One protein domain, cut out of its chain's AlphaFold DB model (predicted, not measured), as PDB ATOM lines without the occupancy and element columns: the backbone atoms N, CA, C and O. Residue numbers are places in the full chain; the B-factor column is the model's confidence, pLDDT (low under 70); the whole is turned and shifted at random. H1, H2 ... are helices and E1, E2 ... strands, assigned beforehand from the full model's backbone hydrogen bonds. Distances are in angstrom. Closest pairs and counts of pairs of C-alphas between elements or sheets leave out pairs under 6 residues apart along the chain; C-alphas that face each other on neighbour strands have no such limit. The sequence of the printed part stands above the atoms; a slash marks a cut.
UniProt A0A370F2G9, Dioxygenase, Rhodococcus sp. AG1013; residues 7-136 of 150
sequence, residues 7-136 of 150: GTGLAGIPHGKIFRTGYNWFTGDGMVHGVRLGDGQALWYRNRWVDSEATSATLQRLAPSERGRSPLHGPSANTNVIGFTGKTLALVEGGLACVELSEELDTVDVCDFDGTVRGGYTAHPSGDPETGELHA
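AT A GLANCE: This is residues 7 to 136 of the 150 residues of the protein "Dioxygenase" of Rhodococcus sp. AG1013 (UniProt A0A370F2G9). Two antiparallel sheets lie partly face to face as a small sandwich, three longer strands, E1 E2 E3, over four short ones, E4 E5 E6 E7. The short helix H1 grazes the first sheet near the start of E2 and the end of E3, and the loop at residues 17 to 22 sticks out. The printed part has 130 residues, with named elements in the order E1 E2 E3 H1 E4 E5 E6 E7; the class is mostly strand, with under half of the residues in named elements. It is compact, with a radius of gyration of the C-alphas of 15.0 A and spans of 47 by 39 by 27 A.

IN THESE COORDINATES: Find C-alpha 7 at (-8.623, 2.788, 41.225), where E1, residues 7 to 13, begins. E2, residues 29 to 38, runs 29.8 A, and E3, residues 41 to 49, runs 24.7 A. Then come H1, residues 53 to 59, E4, 80 to 84, E5, 87 to 91, E6, 98 to 101, and E7, 107 to 111, ending at C-alpha 111 at (-24.243, -6.283, 51.990).

HOW THE PARTS SIT: Each sheet is a meander, each strand the antiparallel neighbour of the one before. Look for N 9 and O 33 of E1 and E2 at 2.9 A, N 34 and O 46 of E2 and E3 at 2.8 A, N 82 and O 89 of E4 and E5 at 2.9 A, N 90 and O 99 of E5 and E6 at 2.8 A, and N 100 and O 109 of E6 and E7 at 2.8 A. Between the sheets, the closest C-alphas of E1 and E4, Leu 10 and Asn 80, are 6.0 A apart. In H1 every O i to N i+4 pair is within hydrogen-bond range.

THE WHOLE: The C-alphas farthest apart, Phe 19 and Glu 130, are 48.0 A apart. The printed part has no cut; the links E1 to E2 and H1 to E4 are long. Residues 7 to 22 have pLDDT under 70.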
ATOM      1  N   GLY A   7      -7.831   1.560  41.212       48.62
ATOM      2  CA  GLY A   7      -8.623   2.788  41.225       48.62
ATOM      3  C   GLY A   7     -10.035   2.450  40.771       48.62
ATOM      4  O   GLY A   7     -10.191   2.016  39.628       48.62
ATOM      5  N   THR A   8     -11.030   2.634  41.642       57.66
ATOM      6  CA  THR A   8     -12.440   2.390  41.315       57.66
ATOM      7  C   THR A   8     -13.235   3.687  41.395       57.66
ATOM      8  O   THR A   8     -13.100   4.439  42.357       57.66
ATOM      9  N   GLY A   9     -14.053   3.962  40.381       51.41
ATOM     10  CA  GLY A   9     -14.975   5.099  40.350       51.41
ATOM     11  C   GLY A   9     -16.376   4.661  39.936       51.41
ATOM     12  O   GLY A   9     -16.521   3.699  39.181       51.41
ATOM     13  N   LEU A  10     -17.399   5.361  40.427       59.31
ATOM     14  CA  LEU A  10     -18.801   5.166  40.045       59.31
ATOM     15  C   LEU A  10     -19.321   6.362  39.259       59.31
ATOM     16  O   LEU A  10     -18.945   7.505  39.520       59.31
ATOM     17  N   ALA A  11     -20.234   6.087  38.335       59.16
ATOM     18  CA  ALA A  11     -21.073   7.097  37.716       59.16
ATOM     19  C   ALA A  11     -22.527   6.612  37.665       59.16
ATOM     20  O   ALA A  11     -22.781   5.444  37.364       59.16
ATOM     21  N   GLY A  12     -23.472   7.522  37.916       59.22
ATOM     22  CA  GLY A  12     -24.885   7.322  37.598       59.22
ATOM     23  C   GLY A  12     -25.099   7.488  36.097       59.22
ATOM     24  O   GLY A  12     -25.003   8.599  35.567       59.22
ATOM     25  N   ILE A  13     -25.364   6.389  35.398       58.88
ATOM     26  CA  ILE A  13     -25.509   6.357  33.945       58.88
ATOM     27  C   ILE A  13     -26.903   5.817  33.612       58.88
ATOM     28  O   ILE A  13     -27.262   4.727  34.046       58.88
ATOM     29  N   PRO A  14     -27.714   6.548  32.830       58.19
ATOM     30  CA  PRO A  14     -29.033   6.063  32.464       58.19
ATOM     31  C   PRO A  14     -28.928   4.854  31.529       58.19
ATOM     32  O   PRO A  14     -28.203   4.897  30.530       58.19
ATOM     33  N   HIS A  15     -29.735   3.825  31.784       59.44
ATOM     34  CA  HIS A  15     -29.998   2.764  30.819       59.44
ATOM     35  C   HIS A  15     -31.332   3.031  30.086       59.44
ATOM     36  O   HIS A  15     -32.379   3.205  30.702       59.44
ATOM     37  N   GLY A  16     -31.322   3.063  28.746       56.50
ATOM     38  CA  GLY A  16     -32.542   3.069  27.920       56.50
ATOM     39  C   GLY A  16     -32.949   4.435  27.348       56.50
ATOM     40  O   GLY A  16     -32.118   5.322  27.145       56.50
ATOM     41  N   LYS A  17     -34.236   4.596  26.993       49.34
ATOM     42  CA  LYS A  17     -34.760   5.839  26.390       49.34
ATOM     43  C   LYS A  17     -34.741   6.976  27.412       49.34
ATOM     44  O   LYS A  17     -35.609   7.060  28.273       49.34
ATOM     45  N   ILE A  18     -33.795   7.895  27.250       55.62
ATOM     46  CA  ILE A  18     -33.747   9.140  28.016       55.62
ATOM     47  C   ILE A  18     -34.891  10.043  27.545       55.62
ATOM     48  O   ILE A  18     -34.847  10.611  26.449       55.62
ATOM     49  N   PHE A  19     -35.914  10.214  28.379       56.34
ATOM     50  CA  PHE A  19     -36.816  11.346  28.227       56.34
ATOM     51  C   PHE A  19     -36.045  12.593  28.664       56.34
ATOM     52  O   PHE A  19     -35.700  12.757  29.829       56.34
ATOM     53  N   ARG A  20     -35.714  13.454  27.694       54.56
ATOM     54  CA  ARG A  20     -34.864  14.650  27.875       54.56
ATOM     55  C   ARG A  20     -35.388  15.635  28.935       54.56
ATOM     56  O   ARG A  20     -34.666  16.539  29.335       54.56
ATOM     57  N   THR A  21     -36.629  15.460  29.380       61.12
ATOM     58  CA  THR A  21     -37.293  16.219  30.438       61.12
ATOM     59  C   THR A  21     -37.541  15.308  31.643       61.12
ATOM     60  O   THR A  21     -38.348  14.387  31.542       61.12
ATOM     61  N   GLY A  22     -36.875  15.570  32.774       65.69
ATOM     62  CA  GLY A  22     -37.167  14.923  34.065       65.69
ATOM     63  C   GLY A  22     -36.134  13.919  34.593       65.69
ATOM     64  O   GLY A  22     -36.330  13.396  35.682       65.69
ATOM     65  N   TYR A  23     -35.034  13.658  33.878       71.75
ATOM     66  CA  TYR A  23     -33.959  12.799  34.393       71.75
ATOM     67  C   TYR A  23     -33.100  13.526  35.435       71.75
ATOM     68  O   TYR A  23     -32.587  14.617  35.168       71.75
ATOM     69  N   ASN A  24     -32.902  12.896  36.595       74.62
ATOM     70  CA  ASN A  24     -31.925  13.316  37.590       74.62
ATOM     71  C   ASN A  24     -30.713  12.370  37.540       74.62
ATOM     72  O   ASN A  24     -30.846  11.152  37.583       74.62
ATOM     73  N   TRP A  25     -29.515  12.938  37.448       76.19
ATOM     74  CA  TRP A  25     -28.254  12.201  37.391       76.19
ATOM     75  C   TRP A  25     -27.958  11.379  38.656       76.19
ATOM     76  O   TRP A  25     -27.280  10.362  38.553       76.19
ATOM     77  N   PHE A  26     -28.537  11.739  39.808       77.44
ATOM     78  CA  PHE A  26     -28.475  10.949  41.044       77.44
ATOM     79  C   PHE A  26     -29.376   9.707  41.032       77.44
ATOM     80  O   PHE A  26     -29.200   8.828  41.868       77.44
ATOM     81  N   THR A  27     -30.329   9.606  40.101       78.88
ATOM     82  CA  THR A  27     -31.280   8.480  40.030       78.88
ATOM     83  C   THR A  27     -30.965   7.493  38.903       78.88
ATOM     84  O   THR A  27     -31.795   6.644  38.592       78.88
ATOM     85  N   GLY A  28     -29.814   7.635  38.238       82.62
ATOM     86  CA  GLY A  28     -29.362   6.693  37.211       82.62
ATOM     87  C   GLY A  28     -28.835   5.386  37.799       82.62
ATOM     88  O   GLY A  28     -28.430   5.355  38.960       82.62
ATOM     89  N   ASP A  29     -28.785   4.336  36.980       87.88
ATOM     90  CA  ASP A  29     -28.135   3.077  37.345       87.88
ATOM     91  C   ASP A  29     -26.630   3.299  37.571       87.88
ATOM     92  O   ASP A  29     -25.971   4.056  36.853       87.88
ATOM     93  N   GLY A  30     -26.067   2.637  38.573       90.25
ATOM     94  CA  GLY A  30     -24.645   2.682  38.869       90.25
ATOM     95  C   GLY A  30     -23.811   1.836  37.915       90.25
ATOM     96  O   GLY A  30     -24.079   0.648  37.716       90.25
ATOM     97  N   MET A  31     -22.746   2.426  37.373       92.75
ATOM     98  CA  MET A  31     -21.693   1.700  36.666       92.75
ATOM     99  C   MET A  31     -20.347   1.934  37.344       92.75
ATOM    100  O   MET A  31     -19.895   3.076  37.466       92.75
ATOM    101  N   VAL A  32     -19.703   0.850  37.778       94.94
ATOM    102  CA  VAL A  32     -18.342   0.886  38.314       94.94
ATOM    103  C   VAL A  32     -17.334   0.805  37.188       94.94
ATOM    104  O   VAL A  32     -17.483   0.033  36.241       94.94
ATOM    105  N   HIS A  33     -16.265   1.572  37.331       94.88
ATOM    106  CA  HIS A  33     -15.077   1.520  36.500       94.88
ATOM    107  C   HIS A  33     -13.896   1.175  37.385       94.88
ATOM    108  O   HIS A  33     -13.686   1.849  38.387       94.88
ATOM    109  N   GLY A  34     -13.110   0.174  37.007       94.94
ATOM    110  CA  GLY A  34     -11.893  -0.195  37.717       94.94
ATOM    111  C   GLY A  34     -10.689  -0.226  36.793       94.94
ATOM    112  O   GLY A  34     -10.786  -0.602  35.620       94.94
ATOM    113  N   VAL A  35      -9.540   0.136  37.352       94.69
ATOM    114  CA  VAL A  35      -8.225  -0.035  36.733       94.69
ATOM    115  C   VAL A  35      -7.342  -0.800  37.705       94.69
ATOM    116  O   VAL A  35      -7.088  -0.309  38.803       94.69
ATOM    117  N   ARG A  36      -6.838  -1.973  37.308       93.19
ATOM    118  CA  ARG A  36      -5.847  -2.709  38.108       93.19
ATOM    119  C   ARG A  36      -4.451  -2.306  37.683       93.19
ATOM    120  O   ARG A  36      -4.085  -2.460  36.520       93.19
ATOM    121  N   LEU A  37      -3.674  -1.826  38.644       94.31
ATOM    122  CA  LEU A  37      -2.282  -1.447  38.451       94.31
ATOM    123  C   LEU A  37      -1.360  -2.505  39.067       94.31
ATOM    124  O   LEU A  37      -1.658  -3.047  40.130       94.31
ATOM    125  N   GLY A  38      -0.237  -2.787  38.419       93.75
ATOM    126  CA  GLY A  38       0.802  -3.687  38.919       93.75
ATOM    127  C   GLY A  38       2.093  -3.482  38.140       93.75
ATOM    128  O   GLY A  38       2.043  -3.233  36.940       93.75
ATOM    129  N   ASP A  39       3.233  -3.506  38.830       94.81
ATOM    130  CA  ASP A  39       4.569  -3.354  38.229       94.81
ATOM    131  C   ASP A  39       4.711  -2.126  37.306       94.81
ATOM    132  O   ASP A  39       5.341  -2.163  36.252       94.81
ATOM    133  N   GLY A  40       4.089  -1.008  37.702       95.19
ATOM    134  CA  GLY A  40       4.096   0.241  36.932       95.19
ATOM    135  C   GLY A  40       3.208   0.230  35.680       95.19
ATOM    136  O   GLY A  40       3.266   1.174  34.894       95.19
ATOM    137  N   GLN A  41       2.384  -0.801  35.484       94.94
ATOM    138  CA  GLN A  41       1.509  -0.968  34.324       94.94
ATOM    139  C   GLN A  41       0.032  -1.023  34.719       94.94
ATOM    140  O   GLN A  41      -0.326  -1.472  35.809       94.94
ATOM    141  N   ALA A  42      -0.840  -0.605  33.797       94.69
ATOM    142  CA  ALA A  42      -2.263  -0.913  33.862       94.69
ATOM    143  C   ALA A  42      -2.491  -2.323  33.311       94.69
ATOM    144  O   ALA A  42      -2.401  -2.555  32.108       94.69
ATOM    145  N   LEU A  43      -2.772  -3.263  34.210       95.44
ATOM    146  CA  LEU A  43      -2.999  -4.668  33.885       95.44
ATOM    147  C   LEU A  43      -4.350  -4.869  33.199       95.44
ATOM    148  O   LEU A  43      -4.474  -5.688  32.292       95.44
ATOM    149  N   TRP A  44      -5.366  -4.116  33.623       95.12
ATOM    150  CA  TRP A  44      -6.652  -4.061  32.940       95.12
ATOM    151  C   TRP A  44      -7.433  -2.799  33.290       95.12
ATOM    152  O   TRP A  44      -7.245  -2.197  34.348       95.12
ATOM    153  N   TYR A  45      -8.367  -2.465  32.403       95.44
ATOM    154  CA  TYR A  45      -9.501  -1.586  32.664       95.44
ATOM    155  C   TYR A  45     -10.795  -2.379  32.458       95.44
ATOM    156  O   TYR A  45     -10.913  -3.142  31.496       95.44
ATOM    157  N   ARG A  46     -11.764  -2.201  33.356       93.88
ATOM    158  CA  ARG A  46     -13.087  -2.826  33.273       93.88
ATOM    159  C   ARG A  46     -14.151  -1.827  33.684       93.88
ATOM    160  O   ARG A  46     -13.917  -0.970  34.528       93.88
ATOM    161  N   ASN A  47     -15.331  -1.981  33.098       94.38
ATOM    162  CA  ASN A  47     -16.548  -1.389  33.622       94.38
ATOM    163  C   ASN A  47     -17.629  -2.462  33.760       94.38
ATOM    164  O   ASN A  47     -17.673  -3.413  32.967       94.38
ATOM    165  N   ARG A  48     -18.452  -2.322  34.795       94.12
ATOM    166  CA  ARG A  48     -19.578  -3.203  35.099       94.12
ATOM    167  C   ARG A  48     -20.732  -2.378  35.626       94.12
ATOM    168  O   ARG A  48     -20.538  -1.452  36.406       94.12
ATOM    169  N   TRP A  49     -21.929  -2.725  35.185       93.06
ATOM    170  CA  TRP A  49     -23.140  -2.260  35.840       93.06
ATOM    171  C   TRP A  49     -23.234  -2.917  37.209       93.06
ATOM    172  O   TRP A  49     -23.008  -4.122  37.310       93.06
ATOM    173  N   VAL A  50     -23.564  -2.130  38.226       92.81
ATOM    174  CA  VAL A  50     -23.981  -2.670  39.517       92.81
ATOM    175  C   VAL A  50     -25.392  -3.213  39.327       92.81
ATOM    176  O   VAL A  50     -26.256  -2.523  38.779       92.81
ATOM    177  N   ASP A  51     -25.618  -4.464  39.710       92.06
ATOM    178  CA  ASP A  51     -26.902  -5.121  39.498       92.06
ATOM    179  C   ASP A  51     -27.922  -4.664  40.548       92.06
ATOM    180  O   ASP A  51     -27.662  -4.663  41.748       92.06
ATOM    181  N   SER A  52     -29.097  -4.281  40.059       87.12
ATOM    182  CA  SER A  52     -30.332  -4.061  40.816       87.12
ATOM    183  C   SER A  52     -31.463  -4.776  40.085       87.12
ATOM    184  O   SER A  52     -31.293  -5.185  38.934       87.12
ATOM    185  N   GLU A  53     -32.647  -4.875  40.691       85.88
ATOM    186  CA  GLU A  53     -33.816  -5.445  40.008       85.88
ATOM    187  C   GLU A  53     -34.057  -4.794  38.629       85.88
ATOM    188  O   GLU A  53     -34.246  -5.495  37.632       85.88
ATOM    189  N   ALA A  54     -33.956  -3.462  38.540       82.69
ATOM    190  CA  ALA A  54     -34.167  -2.717  37.300       82.69
ATOM    191  C   ALA A  54     -33.068  -2.973  36.252       82.69
ATOM    192  O   ALA A  54     -33.351  -3.280  35.083       82.69
ATOM    193  N   THR A  55     -31.803  -2.869  36.665       87.25
ATOM    194  CA  THR A  55     -30.657  -3.034  35.766       87.25
ATOM    195  C   THR A  55     -30.580  -4.471  35.243       87.25
ATOM    196  O   THR A  55     -30.397  -4.691  34.041       87.25
ATOM    197  N   SER A  56     -30.794  -5.462  36.113       89.19
ATOM    198  CA  SER A  56     -30.712  -6.878  35.754       89.19
ATOM    199  C   SER A  56     -31.903  -7.343  34.919       89.19
ATOM    200  O   SER A  56     -31.696  -8.116  33.983       89.19
ATOM    201  N   ALA A  57     -33.117  -6.824  35.150       86.94
ATOM    202  CA  ALA A  57     -34.256  -7.079  34.263       86.94
ATOM    203  C   ALA A  57     -33.969  -6.617  32.825       86.94
ATOM    204  O   ALA A  57     -34.278  -7.319  31.861       86.94
ATOM    205  N   THR A  58     -33.314  -5.463  32.676       86.19
ATOM    206  CA  THR A  58     -32.969  -4.903  31.362       86.19
ATOM    207  C   THR A  58     -31.832  -5.675  30.690       86.19
ATOM    208  O   THR A  58     -31.874  -5.930  29.487       86.19
ATOM    209  N   LEU A  59     -30.815  -6.071  31.460       87.62
ATOM    210  CA  LEU A  59     -29.645  -6.803  30.963       87.62
ATOM    211  C   LEU A  59     -29.851  -8.322  30.879       87.62
ATOM    212  O   LEU A  59     -28.930  -9.022  30.460       87.62
ATOM    213  N   GLN A  60     -31.035  -8.818  31.253       89.38
ATOM    214  CA  GLN A  60     -31.381 -10.242  31.311       89.38
ATOM    215  C   GLN A  60     -30.416 -11.042  32.201       89.38
ATOM    216  O   GLN A  60     -29.894 -12.088  31.816       89.38
ATOM    217  N   ARG A  61     -30.165 -10.518  33.405       87.31
ATOM    218  CA  ARG A  61     -29.284 -11.101  34.426       87.31
ATOM    219  C   ARG A  61     -30.061 -11.394  35.702       87.31
ATOM    220  O   ARG A  61     -31.187 -10.935  35.877       87.31
ATOM    221  N   LEU A  62     -29.441 -12.154  36.597       84.94
ATOM    222  CA  LEU A  62     -29.936 -12.318  37.958       84.94
ATOM    223  C   LEU A  62     -29.450 -11.138  38.805       84.94
ATOM    224  O   LEU A  62     -28.270 -10.806  38.751       84.94
ATOM    225  N   ALA A  63     -30.357 -10.536  39.573       81.12
ATOM    226  CA  ALA A  63     -30.023  -9.564  40.610       81.12
ATOM    227  C   ALA A  63     -30.010 -10.252  41.983       81.12
ATOM    228  O   ALA A  63     -30.847 -11.136  42.217       81.12
ATOM    229  N   PRO A  64     -29.139  -9.829  42.913       84.75
ATOM    230  CA  PRO A  64     -29.313 -10.170  44.317       84.75
ATOM    231  C   PRO A  64     -30.609  -9.556  44.867       84.75
ATOM    232  O   PRO A  64     -31.079  -8.517  44.403       84.75
ATOM    233  N   SER A  65     -31.224 -10.218  45.851       81.44
ATOM    234  CA  SER A  65     -32.466  -9.723  46.447       81.44
ATOM    235  C   SER A  65     -32.169  -8.731  47.567       81.44
ATOM    236  O   SER A  65     -31.608  -9.096  48.596       81.44
ATOM    237  N   GLU A  66     -32.631  -7.491  47.416       77.62
ATOM    238  CA  GLU A  66     -32.583  -6.481  48.485       77.62
ATOM    239  C   GLU A  66     -33.670  -6.692  49.555       77.62
ATOM    240  O   GLU A  66     -33.660  -6.055  50.614       77.62
ATOM    241  N   ARG A  67     -34.636  -7.585  49.295       77.31
ATOM    242  CA  ARG A  67     -35.821  -7.759  50.136       77.31
ATOM    243  C   ARG A  67     -35.430  -8.233  51.533       77.31
ATOM    244  O   ARG A  67     -34.857  -9.304  51.707       77.31
ATOM    245  N   GLY A  68     -35.800  -7.444  52.540       77.12
ATOM    246  CA  GLY A  68     -35.486  -7.729  53.944       77.12
ATOM    247  C   GLY A  68     -34.067  -7.343  54.372       77.12
ATOM    248  O   GLY A  68     -33.771  -7.459  55.558       77.12
ATOM    249  N   ARG A  69     -33.223  -6.859  53.448       81.56
ATOM    250  CA  ARG A  69     -31.884  -6.307  53.729       81.56
ATOM    251  C   ARG A  69     -31.926  -4.775  53.859       81.56
ATOM    252  O   ARG A  69     -31.204  -4.209  54.668       81.56
ATOM    253  N   SER A  70     -32.834  -4.115  53.133       79.19
ATOM    254  CA  SER A  70     -33.201  -2.702  53.317       79.19
ATOM    255  C   SER A  70     -34.727  -2.517  53.243       79.19
ATOM    256  O   SER A  70     -35.402  -3.305  52.573       79.19
ATOM    257  N   PRO A  71     -35.303  -1.505  53.928       75.19
ATOM    258  CA  PRO A  71     -36.700  -1.106  53.753       75.19
ATOM    259  C   PRO A  71     -36.978  -0.424  52.403       75.19
ATOM    260  O   PRO A  71     -38.143  -0.295  52.029       75.19
ATOM    261  N   LEU A  72     -35.942   0.038  51.697       78.94
ATOM    262  CA  LEU A  72     -36.056   0.678  50.391       78.94
ATOM    263  C   LEU A  72     -35.485  -0.216  49.289       78.94
ATOM    264  O   LEU A  72     -34.527  -0.955  49.505       78.94
ATOM    265  N   HIS A  73     -36.075  -0.090  48.101       78.19
ATOM    266  CA  HIS A  73     -35.668  -0.765  46.871       78.19
ATOM    267  C   HIS A  73     -35.627   0.258  45.741       78.19
ATOM    268  O   HIS A  73     -36.481   1.151  45.688       78.19
ATOM    269  N   GLY A  74     -34.646   0.163  44.848       77.25
ATOM    270  CA  GLY A  74     -34.444   1.221  43.865       77.25
ATOM    271  C   GLY A  74     -33.357   0.947  42.827       77.25
ATOM    272  O   GLY A  74     -33.010  -0.210  42.590       77.25
ATOM    273  N   PRO A  75     -32.873   2.006  42.149       76.31
ATOM    274  CA  PRO A  75     -31.824   1.885  41.140       76.31
ATOM    275  C   PRO A  75     -30.505   1.422  41.767       76.31
ATOM    276  O   PRO A  75     -30.284   1.577  42.967       76.31
ATOM    277  N   SER A  76     -29.614   0.868  40.947       83.88
ATOM    278  CA  SER A  76     -28.359   0.307  41.444       83.88
ATOM    279  C   SER A  76     -27.397   1.347  42.019       83.88
ATOM    280  O   SER A  76     -27.471   2.544  41.724       83.88
ATOM    281  N   ALA A  77     -26.468   0.870  42.853       90.00
ATOM    282  CA  ALA A  77     -25.614   1.743  43.639       90.00
ATOM    283  C   ALA A  77     -24.667   2.599  42.778       90.00
ATOM    284  O   ALA A  77     -23.818   2.062  42.068       90.00
ATOM    285  N   ASN A  78     -24.796   3.928  42.853       90.62
ATOM    286  CA  ASN A  78     -24.186   4.852  41.889       90.62
ATOM    287  C   ASN A  78     -23.329   5.979  42.495       90.62
ATOM    288  O   ASN A  78     -22.833   6.818  41.742       90.62
ATOM    289  N   THR A  79     -23.171   6.040  43.822       91.50
ATOM    290  CA  THR A  79     -22.592   7.218  44.488       91.50
ATOM    291  C   THR A  79     -21.121   7.049  44.861       91.50
ATOM    292  O   THR A  79     -20.323   7.939  44.574       91.50
ATOM    293  N   ASN A  80     -20.732   5.943  45.503       93.69
ATOM    294  CA  ASN A  80     -19.351   5.756  45.967       93.69
ATOM    295  C   ASN A  80     -18.912   4.282  45.996       93.69
ATOM    296  O   ASN A  80     -19.755   3.398  46.108       93.69
ATOM    297  N   VAL A  81     -17.605   4.018  45.896       95.12
ATOM    298  CA  VAL A  81     -17.014   2.683  46.081       95.12
ATOM    299  C   VAL A  81     -15.953   2.742  47.160       95.12
ATOM    300  O   VAL A  81     -15.076   3.603  47.117       95.12
ATOM    301  N   ILE A  82     -15.992   1.796  48.094       94.31
ATOM    302  CA  ILE A  82     -14.983   1.667  49.150       94.31
ATOM    303  C   ILE A  82     -14.451   0.238  49.230       94.31
ATOM    304  O   ILE A  82     -15.118  -0.717  48.831       94.31
ATOM    305  N   GLY A  83     -13.257   0.094  49.803       93.38
ATOM    306  CA  GLY A  83     -12.763  -1.185  50.302       93.38
ATOM    307  C   GLY A  83     -12.994  -1.284  51.809       93.38
ATOM    308  O   GLY A  83     -12.610  -0.372  52.538       93.38
ATOM    309  N   PHE A  84     -13.584  -2.378  52.286       92.06
ATOM    310  CA  PHE A  84     -13.750  -2.637  53.720       92.06
ATOM    311  C   PHE A  84     -13.665  -4.136  54.014       92.06
ATOM    312  O   PHE A  84     -14.317  -4.941  53.355       92.06
ATOM    313  N   THR A  85     -12.841  -4.532  54.991       89.56
ATOM    314  CA  THR A  85     -12.682  -5.939  55.429       89.56
ATOM    315  C   THR A  85     -12.441  -6.942  54.285       89.56
ATOM    316  O   THR A  85     -12.971  -8.047  54.287       89.56
ATOM    317  N   GLY A  86     -11.660  -6.552  53.269       89.69
ATOM    318  CA  GLY A  86     -11.372  -7.394  52.096       89.69
ATOM    319  C   GLY A  86     -12.475  -7.433  51.030       89.69
ATOM    320  O   GLY A  86     -12.315  -8.122  50.028       89.69
ATOM    321  N   LYS A  87     -13.565  -6.682  51.214       92.81
ATOM    322  CA  LYS A  87     -14.664  -6.536  50.255       92.81
ATOM    323  C   LYS A  87     -14.549  -5.215  49.509       92.81
ATOM    324  O   LYS A  87     -14.103  -4.217  50.078       92.81
ATOM    325  N   THR A  88     -15.012  -5.200  48.264       96.00
ATOM    326  CA  THR A  88     -15.272  -3.965  47.516       96.00
ATOM    327  C   THR A  88     -16.768  -3.697  47.576       96.00
ATOM    328  O   THR A  88     -17.549  -4.550  47.168       96.00
ATOM    329  N   LEU A  89     -17.172  -2.545  48.103       94.69
ATOM    330  CA  LEU A  89     -18.578  -2.189  48.282       94.69
ATOM    331  C   LEU A  89     -18.928  -0.997  47.395       94.69
ATOM    332  O   LEU A  89     -18.224   0.008  47.436       94.69
ATOM    333  N   ALA A  90     -20.015  -1.097  46.632       94.69
ATOM    334  CA  ALA A  90     -20.670   0.020  45.961       94.69
ATOM    335  C   ALA A  90     -21.822   0.550  46.824       94.69
ATOM    336  O   ALA A  90     -22.581  -0.217  47.423       94.69
ATOM    337  N   LEU A  91     -21.934   1.874  46.900       93.31
ATOM    338  CA  LEU A  91     -22.818   2.583  47.813       93.31
ATOM    339  C   LEU A  91     -23.662   3.616  47.073       93.31
ATOM    340  O   LEU A  91     -23.249   4.190  46.061       93.31
ATOM    341  N   VAL A  92     -24.838   3.880  47.630       90.31
ATOM    342  CA  VAL A  92     -25.788   4.877  47.146       90.31
ATOM    343  C   VAL A  92     -26.441   5.588  48.310       90.31
ATOM    344  O   VAL A  92     -26.743   4.981  49.336       90.31
ATOM    345  N   GLU A  93     -26.634   6.889  48.150       87.19
ATOM    346  CA  GLU A  93     -27.309   7.696  49.160       87.19
ATOM    347  C   GLU A  93     -28.802   7.366  49.230       87.19
ATOM    348  O   GLU A  93     -29.421   6.910  48.271       87.19
ATOM    349  N   GLY A  94     -29.417   7.655  50.374       73.44
ATOM    350  CA  GLY A  94     -30.872   7.577  50.500       73.44
ATOM    351  C   GLY A  94     -31.425   6.206  50.865       73.44
ATOM    352  O   GLY A  94     -32.636   6.082  51.023       73.44
ATOM    353  N   GLY A  95     -30.556   5.227  51.097       76.62
ATOM    354  CA  GLY A  95     -30.860   4.128  51.998       76.62
ATOM    355  C   GLY A  95     -31.187   2.774  51.382       76.62
ATOM    356  O   GLY A  95     -31.799   1.936  52.044       76.62
ATOM    357  N   LEU A  96     -30.737   2.532  50.154       84.75
ATOM    358  CA  LEU A  96     -30.601   1.168  49.646       84.75
ATOM    359  C   LEU A  96     -29.444   0.464  50.363       84.75
ATOM    360  O   LEU A  96     -28.584   1.101  50.978       84.75
ATOM    361  N   ALA A  97     -29.454  -0.861  50.317       87.31
ATOM    362  CA  ALA A  97     -28.377  -1.639  50.902       87.31
ATOM    363  C   ALA A  97     -27.094  -1.518  50.058       87.31
ATOM    364  O   ALA A  97     -27.138  -1.254  48.854       87.31
ATOM    365  N   CYS A  98     -25.935  -1.685  50.695       91.00
ATOM    366  CA  CYS A  98     -24.660  -1.683  49.983       91.00
ATOM    367  C   CYS A  98     -24.567  -2.903  49.065       91.00
ATOM    368  O   CYS A  98     -25.165  -3.937  49.345       91.00
ATOM    369  N   VAL A  99     -23.771  -2.821  48.003       93.06
ATOM    370  CA  VAL A  99     -23.582  -3.937  47.066       93.06
ATOM    371  C   VAL A  99     -22.135  -4.402  47.105       93.06
ATOM    372  O   VAL A  99     -21.224  -3.596  46.938       93.06
ATOM    373  N   GLU A 100     -21.909  -5.694  47.324       94.50
ATOM    374  CA  GLU A 100     -20.584  -6.303  47.256       94.50
ATOM    375  C   GLU A 100     -20.201  -6.621  45.807       94.50
ATOM    376  O   GLU A 100     -20.986  -7.180  45.039       94.50
ATOM    377  N   LEU A 101     -18.964  -6.282  45.452       95.56
ATOM    378  CA  LEU A 101     -18.372  -6.506  44.143       95.56
ATOM    379  C   LEU A 101     -17.165  -7.440  44.250       95.56
ATOM    380  O   LEU A 101     -16.357  -7.343  45.178       95.56
ATOM    381  N   SER A 102     -17.022  -8.306  43.252       95.25
ATOM    382  CA  SER A 102     -15.835  -9.147  43.057       95.25
ATOM    383  C   SER A 102     -14.621  -8.332  42.584       95.25
ATOM    384  O   SER A 102     -14.743  -7.163  42.205       95.25
ATOM    385  N   GLU A 103     -13.435  -8.952  42.533       91.81
ATOM    386  CA  GLU A 103     -12.235  -8.335  41.935       91.81
ATOM    387  C   GLU A 103     -12.422  -8.001  40.442       91.81
ATOM    388  O   GLU A 103     -11.784  -7.098  39.891       91.81
ATOM    389  N   GLU A 104     -13.319  -8.726  39.777       92.06
ATOM    390  CA  GLU A 104     -13.726  -8.529  38.390       92.06
ATOM    391  C   GLU A 104     -14.781  -7.429  38.213       92.06
ATOM    392  O   GLU A 104     -15.087  -7.078  37.068       92.06
ATOM    393  N   LEU A 105     -15.249  -6.837  39.321       94.62
ATOM    394  CA  LEU A 105     -16.326  -5.848  39.431       94.62
ATOM    395  C   LEU A 105     -17.734  -6.399  39.166       94.62
ATOM    396  O   LEU A 105     -18.672  -5.621  39.006       94.62
ATOM    397  N   ASP A 106     -17.892  -7.718  39.096       94.00
ATOM    398  CA  ASP A 106     -19.210  -8.341  38.994       94.00
ATOM    399  C   ASP A 106     -19.925  -8.268  40.353       94.00
ATOM    400  O   ASP A 106     -19.284  -8.440  41.397       94.00
ATOM    401  N   THR A 107     -21.239  -8.020  40.330       94.44
ATOM    402  CA  THR A 107     -22.088  -7.982  41.528       94.44
ATOM    403  C   THR A 107     -22.149  -9.356  42.185       94.44
ATOM    404  O   THR A 107     -22.511 -10.336  41.535       94.44
ATOM    405  N   VAL A 108     -21.809  -9.428  43.472       94.38
ATOM    406  CA  VAL A 108     -21.806 -10.676  44.247       94.38
ATOM    407  C   VAL A 108     -23.122 -10.844  44.999       94.38
ATOM    408  O   VAL A 108     -23.865 -11.786  44.735       94.38
ATOM    409  N   ASP A 109     -23.411  -9.931  45.927       92.56
ATOM    410  CA  ASP A 109     -24.651  -9.889  46.705       92.56
ATOM    411  C   ASP A 109     -24.842  -8.486  47.305       92.56
ATOM    412  O   ASP A 109     -23.976  -7.613  47.212       92.56
ATOM    413  N   VAL A 110     -25.980  -8.276  47.949       91.50
ATOM    414  CA  VAL A 110     -26.242  -7.138  48.821       91.50
ATOM    415  C   VAL A 110     -25.566  -7.352  50.183       91.50
ATOM    416  O   VAL A 110     -25.662  -8.421  50.785       91.50
ATOM    417  N   CYS A 111     -24.917  -6.312  50.699       90.62
ATOM    418  CA  CYS A 111     -24.243  -6.283  51.990       90.62
ATOM    419  C   CYS A 111     -25.069  -5.494  53.020       90.62
ATOM    420  O   CYS A 111     -25.246  -4.281  52.906       90.62
ATOM    421  N   ASP A 112     -25.534  -6.198  54.051       88.50
ATOM    422  CA  ASP A 112     -26.225  -5.668  55.237       88.50
ATOM    423  C   ASP A 112     -25.397  -5.844  56.523       88.50
ATOM    424  O   ASP A 112     -25.925  -5.776  57.636       88.50
ATOM    425  N   PHE A 113     -24.089  -6.085  56.362       89.50
ATOM    426  CA  PHE A 113     -23.122  -6.266  57.446       89.50
ATOM    427  C   PHE A 113     -23.576  -7.336  58.452       89.50
ATOM    428  O   PHE A 113     -23.762  -7.057  59.635       89.50
ATOM    429  N   ASP A 114     -23.820  -8.554  57.963       88.62
ATOM    430  CA  ASP A 114     -24.328  -9.688  58.752       88.62
ATOM    431  C   ASP A 114     -25.650  -9.376  59.483       88.62
ATOM    432  O   ASP A 114     -25.918  -9.825  60.599       88.62
ATOM    433  N   GLY A 115     -26.494  -8.567  58.839       86.12
ATOM    434  CA  GLY A 115     -27.799  -8.154  59.346       86.12
ATOM    435  C   GLY A 115     -27.765  -7.107  60.459       86.12
ATOM    436  O   GLY A 115     -28.815  -6.860  61.070       86.12
ATOM    437  N   THR A 116     -26.600  -6.506  60.734       86.75
ATOM    438  CA  THR A 116     -26.446  -5.421  61.720       86.75
ATOM    439  C   THR A 116     -26.953  -4.079  61.193       86.75
ATOM    440  O   THR A 116     -27.438  -3.261  61.975       86.75
ATOM    441  N   VAL A 117     -26.934  -3.875  59.872       85.31
ATOM    442  CA  VAL A 117     -27.515  -2.702  59.212       85.31
ATOM    443  C   VAL A 117     -28.812  -3.118  58.530       85.31
ATOM    444  O   VAL A 117     -28.806  -3.901  57.590       85.31
ATOM    445  N   ARG A 118     -29.945  -2.587  59.003       77.81
ATOM    446  CA  ARG A 118     -31.286  -2.881  58.452       77.81
ATOM    447  C   ARG A 118     -32.024  -1.654  57.931       77.81
ATOM    448  O   ARG A 118     -33.230  -1.701  57.706       77.81
ATOM    449  N   GLY A 119     -31.318  -0.539  57.813       77.19
ATOM    450  CA  GLY A 119     -31.826   0.705  57.257       77.19
ATOM    451  C   GLY A 119     -30.930   1.164  56.122       77.19
ATOM    452  O   GLY A 119     -30.096   0.411  55.626       77.19
ATOM    453  N   GLY A 120     -31.077   2.426  55.745       79.50
ATOM    454  CA  GLY A 120     -30.154   3.008  54.796       79.50
ATOM    455  C   GLY A 120     -28.725   3.099  55.310       79.50
ATOM    456  O   GLY A 120     -28.487   3.050  56.514       79.50
ATOM    457  N   TYR A 121     -27.777   3.262  54.399       88.19
ATOM    458  CA  TYR A 121     -26.364   3.408  54.713       88.19
ATOM    459  C   TYR A 121     -25.796   4.587  53.920       88.19
ATOM    460  O   TYR A 121     -26.129   4.757  52.749       88.19
ATOM    461  N   THR A 122     -24.988   5.436  54.558       90.06
ATOM    462  CA  THR A 122     -24.367   6.579  53.872       90.06
ATOM    463  C   THR A 122     -23.433   6.117  52.758       90.06
ATOM    464  O   THR A 122     -22.679   5.161  52.928       90.06
ATOM    465  N   ALA A 123     -23.402   6.841  51.638       92.38
ATOM    466  CA  ALA A 123     -22.390   6.598  50.615       92.38
ATOM    467  C   ALA A 123     -20.975   7.025  51.045       92.38
ATOM    468  O   ALA A 123     -19.996   6.642  50.404       92.38
ATOM    469  N   HIS A 124     -20.838   7.783  52.134       94.00
ATOM    470  CA  HIS A 124     -19.572   8.361  52.582       94.00
ATOM    471  C   HIS A 124     -19.234   7.980  54.030       94.00
ATOM    472  O   HIS A 124     -19.084   8.861  54.882       94.00
ATOM    473  N   PRO A 125     -19.101   6.678  54.346       93.19
ATOM    474  CA  PRO A 125     -18.624   6.276  55.657       93.19
ATOM    475  C   PRO A 125     -17.167   6.717  55.844       93.19
ATOM    476  O   PRO A 125     -16.394   6.806  54.887       93.19
ATOM    477  N   SER A 126     -16.790   6.992  57.088       94.50
ATOM    478  CA  SER A 126     -15.441   7.431  57.451       94.50
ATOM    479  C   SER A 126     -14.703   6.308  58.167       94.50
ATOM    480  O   SER A 126     -15.194   5.797  59.167       94.50
ATOM    481  N   GLY A 127     -13.541   5.914  57.650       94.12
ATOM    482  CA  GLY A 127     -12.678   4.927  58.300       94.12
ATOM    483  C   GLY A 127     -11.748   5.581  59.318       94.12
ATOM    484  O   GLY A 127     -11.117   6.590  59.004       94.12
ATOM    485  N   ASP A 128     -11.642   4.997  60.507       94.44
ATOM    486  CA  ASP A 128     -10.622   5.344  61.491       94.44
ATOM    487  C   ASP A 128      -9.311   4.600  61.156       94.44
ATOM    488  O   ASP A 128      -9.282   3.366  61.169       94.44
ATOM    489  N   PRO A 129      -8.214   5.308  60.827       91.69
ATOM    490  CA  PRO A 129      -6.950   4.674  60.461       91.69
ATOM    491  C   PRO A 129      -6.219   4.007  61.635       91.69
ATOM    492  O   PRO A 129      -5.349   3.174  61.385       91.69
ATOM    493  N   GLU A 130      -6.515   4.371  62.886       95.44
ATOM    494  CA  GLU A 130      -5.856   3.787  64.061       95.44
ATOM    495  C   GLU A 130      -6.472   2.435  64.432       95.44
ATOM    496  O   GLU A 130      -5.754   1.483  64.744       95.44
ATOM    497  N   THR A 131      -7.800   2.343  64.370       93.94
ATOM    498  CA  THR A 131      -8.559   1.153  64.785       93.94
ATOM    499  C   THR A 131      -8.965   0.259  63.613       93.94
ATOM    500  O   THR A 131      -9.157  -0.944  63.789       93.94
ATOM    501  N   GLY A 132      -9.079   0.824  62.408       89.25
ATOM    502  CA  GLY A 132      -9.660   0.159  61.242       89.25
ATOM    503  C   GLY A 132     -11.192   0.110  61.258       89.25
ATOM    504  O   GLY A 132     -11.779  -0.552  60.399       89.25
ATOM    505  N   GLU A 133     -11.845   0.781  62.211       93.06
ATOM    506  CA  GLU A 133     -13.304   0.856  62.297       93.06
ATOM    507  C   GLU A 133     -13.888   1.726  61.177       93.06
ATOM    508  O   GLU A 133     -13.264   2.675  60.699       93.06
ATOM    509  N   LEU A 134     -15.111   1.405  60.746       92.06
ATOM    510  CA  LEU A 134     -15.835   2.164  59.729       92.06
ATOM    511  C   LEU A 134     -17.061   2.824  60.360       92.06
ATOM    512  O   LEU A 134     -18.012   2.154  60.754       92.06
ATOM    513  N   HIS A 135     -17.035   4.149  60.458       92.81
ATOM    514  CA  HIS A 135     -18.103   4.943  61.049       92.81
ATOM    515  C   HIS A 135     -19.089   5.368  59.966       92.81
ATOM    516  O   HIS A 135     -18.728   6.044  58.999       92.81
ATOM    517  N   ALA A 136     -20.350   4.995  60.149       90.88
ATOM    518  CA  ALA A 136     -21.410   5.262  59.195       90.88
ATOM    519  C   ALA A 136     -22.656   5.803  59.889       90.88
ATOM    520  O   ALA A 136     -22.946   5.486  61.042       90.88
TER     521      ALA A 136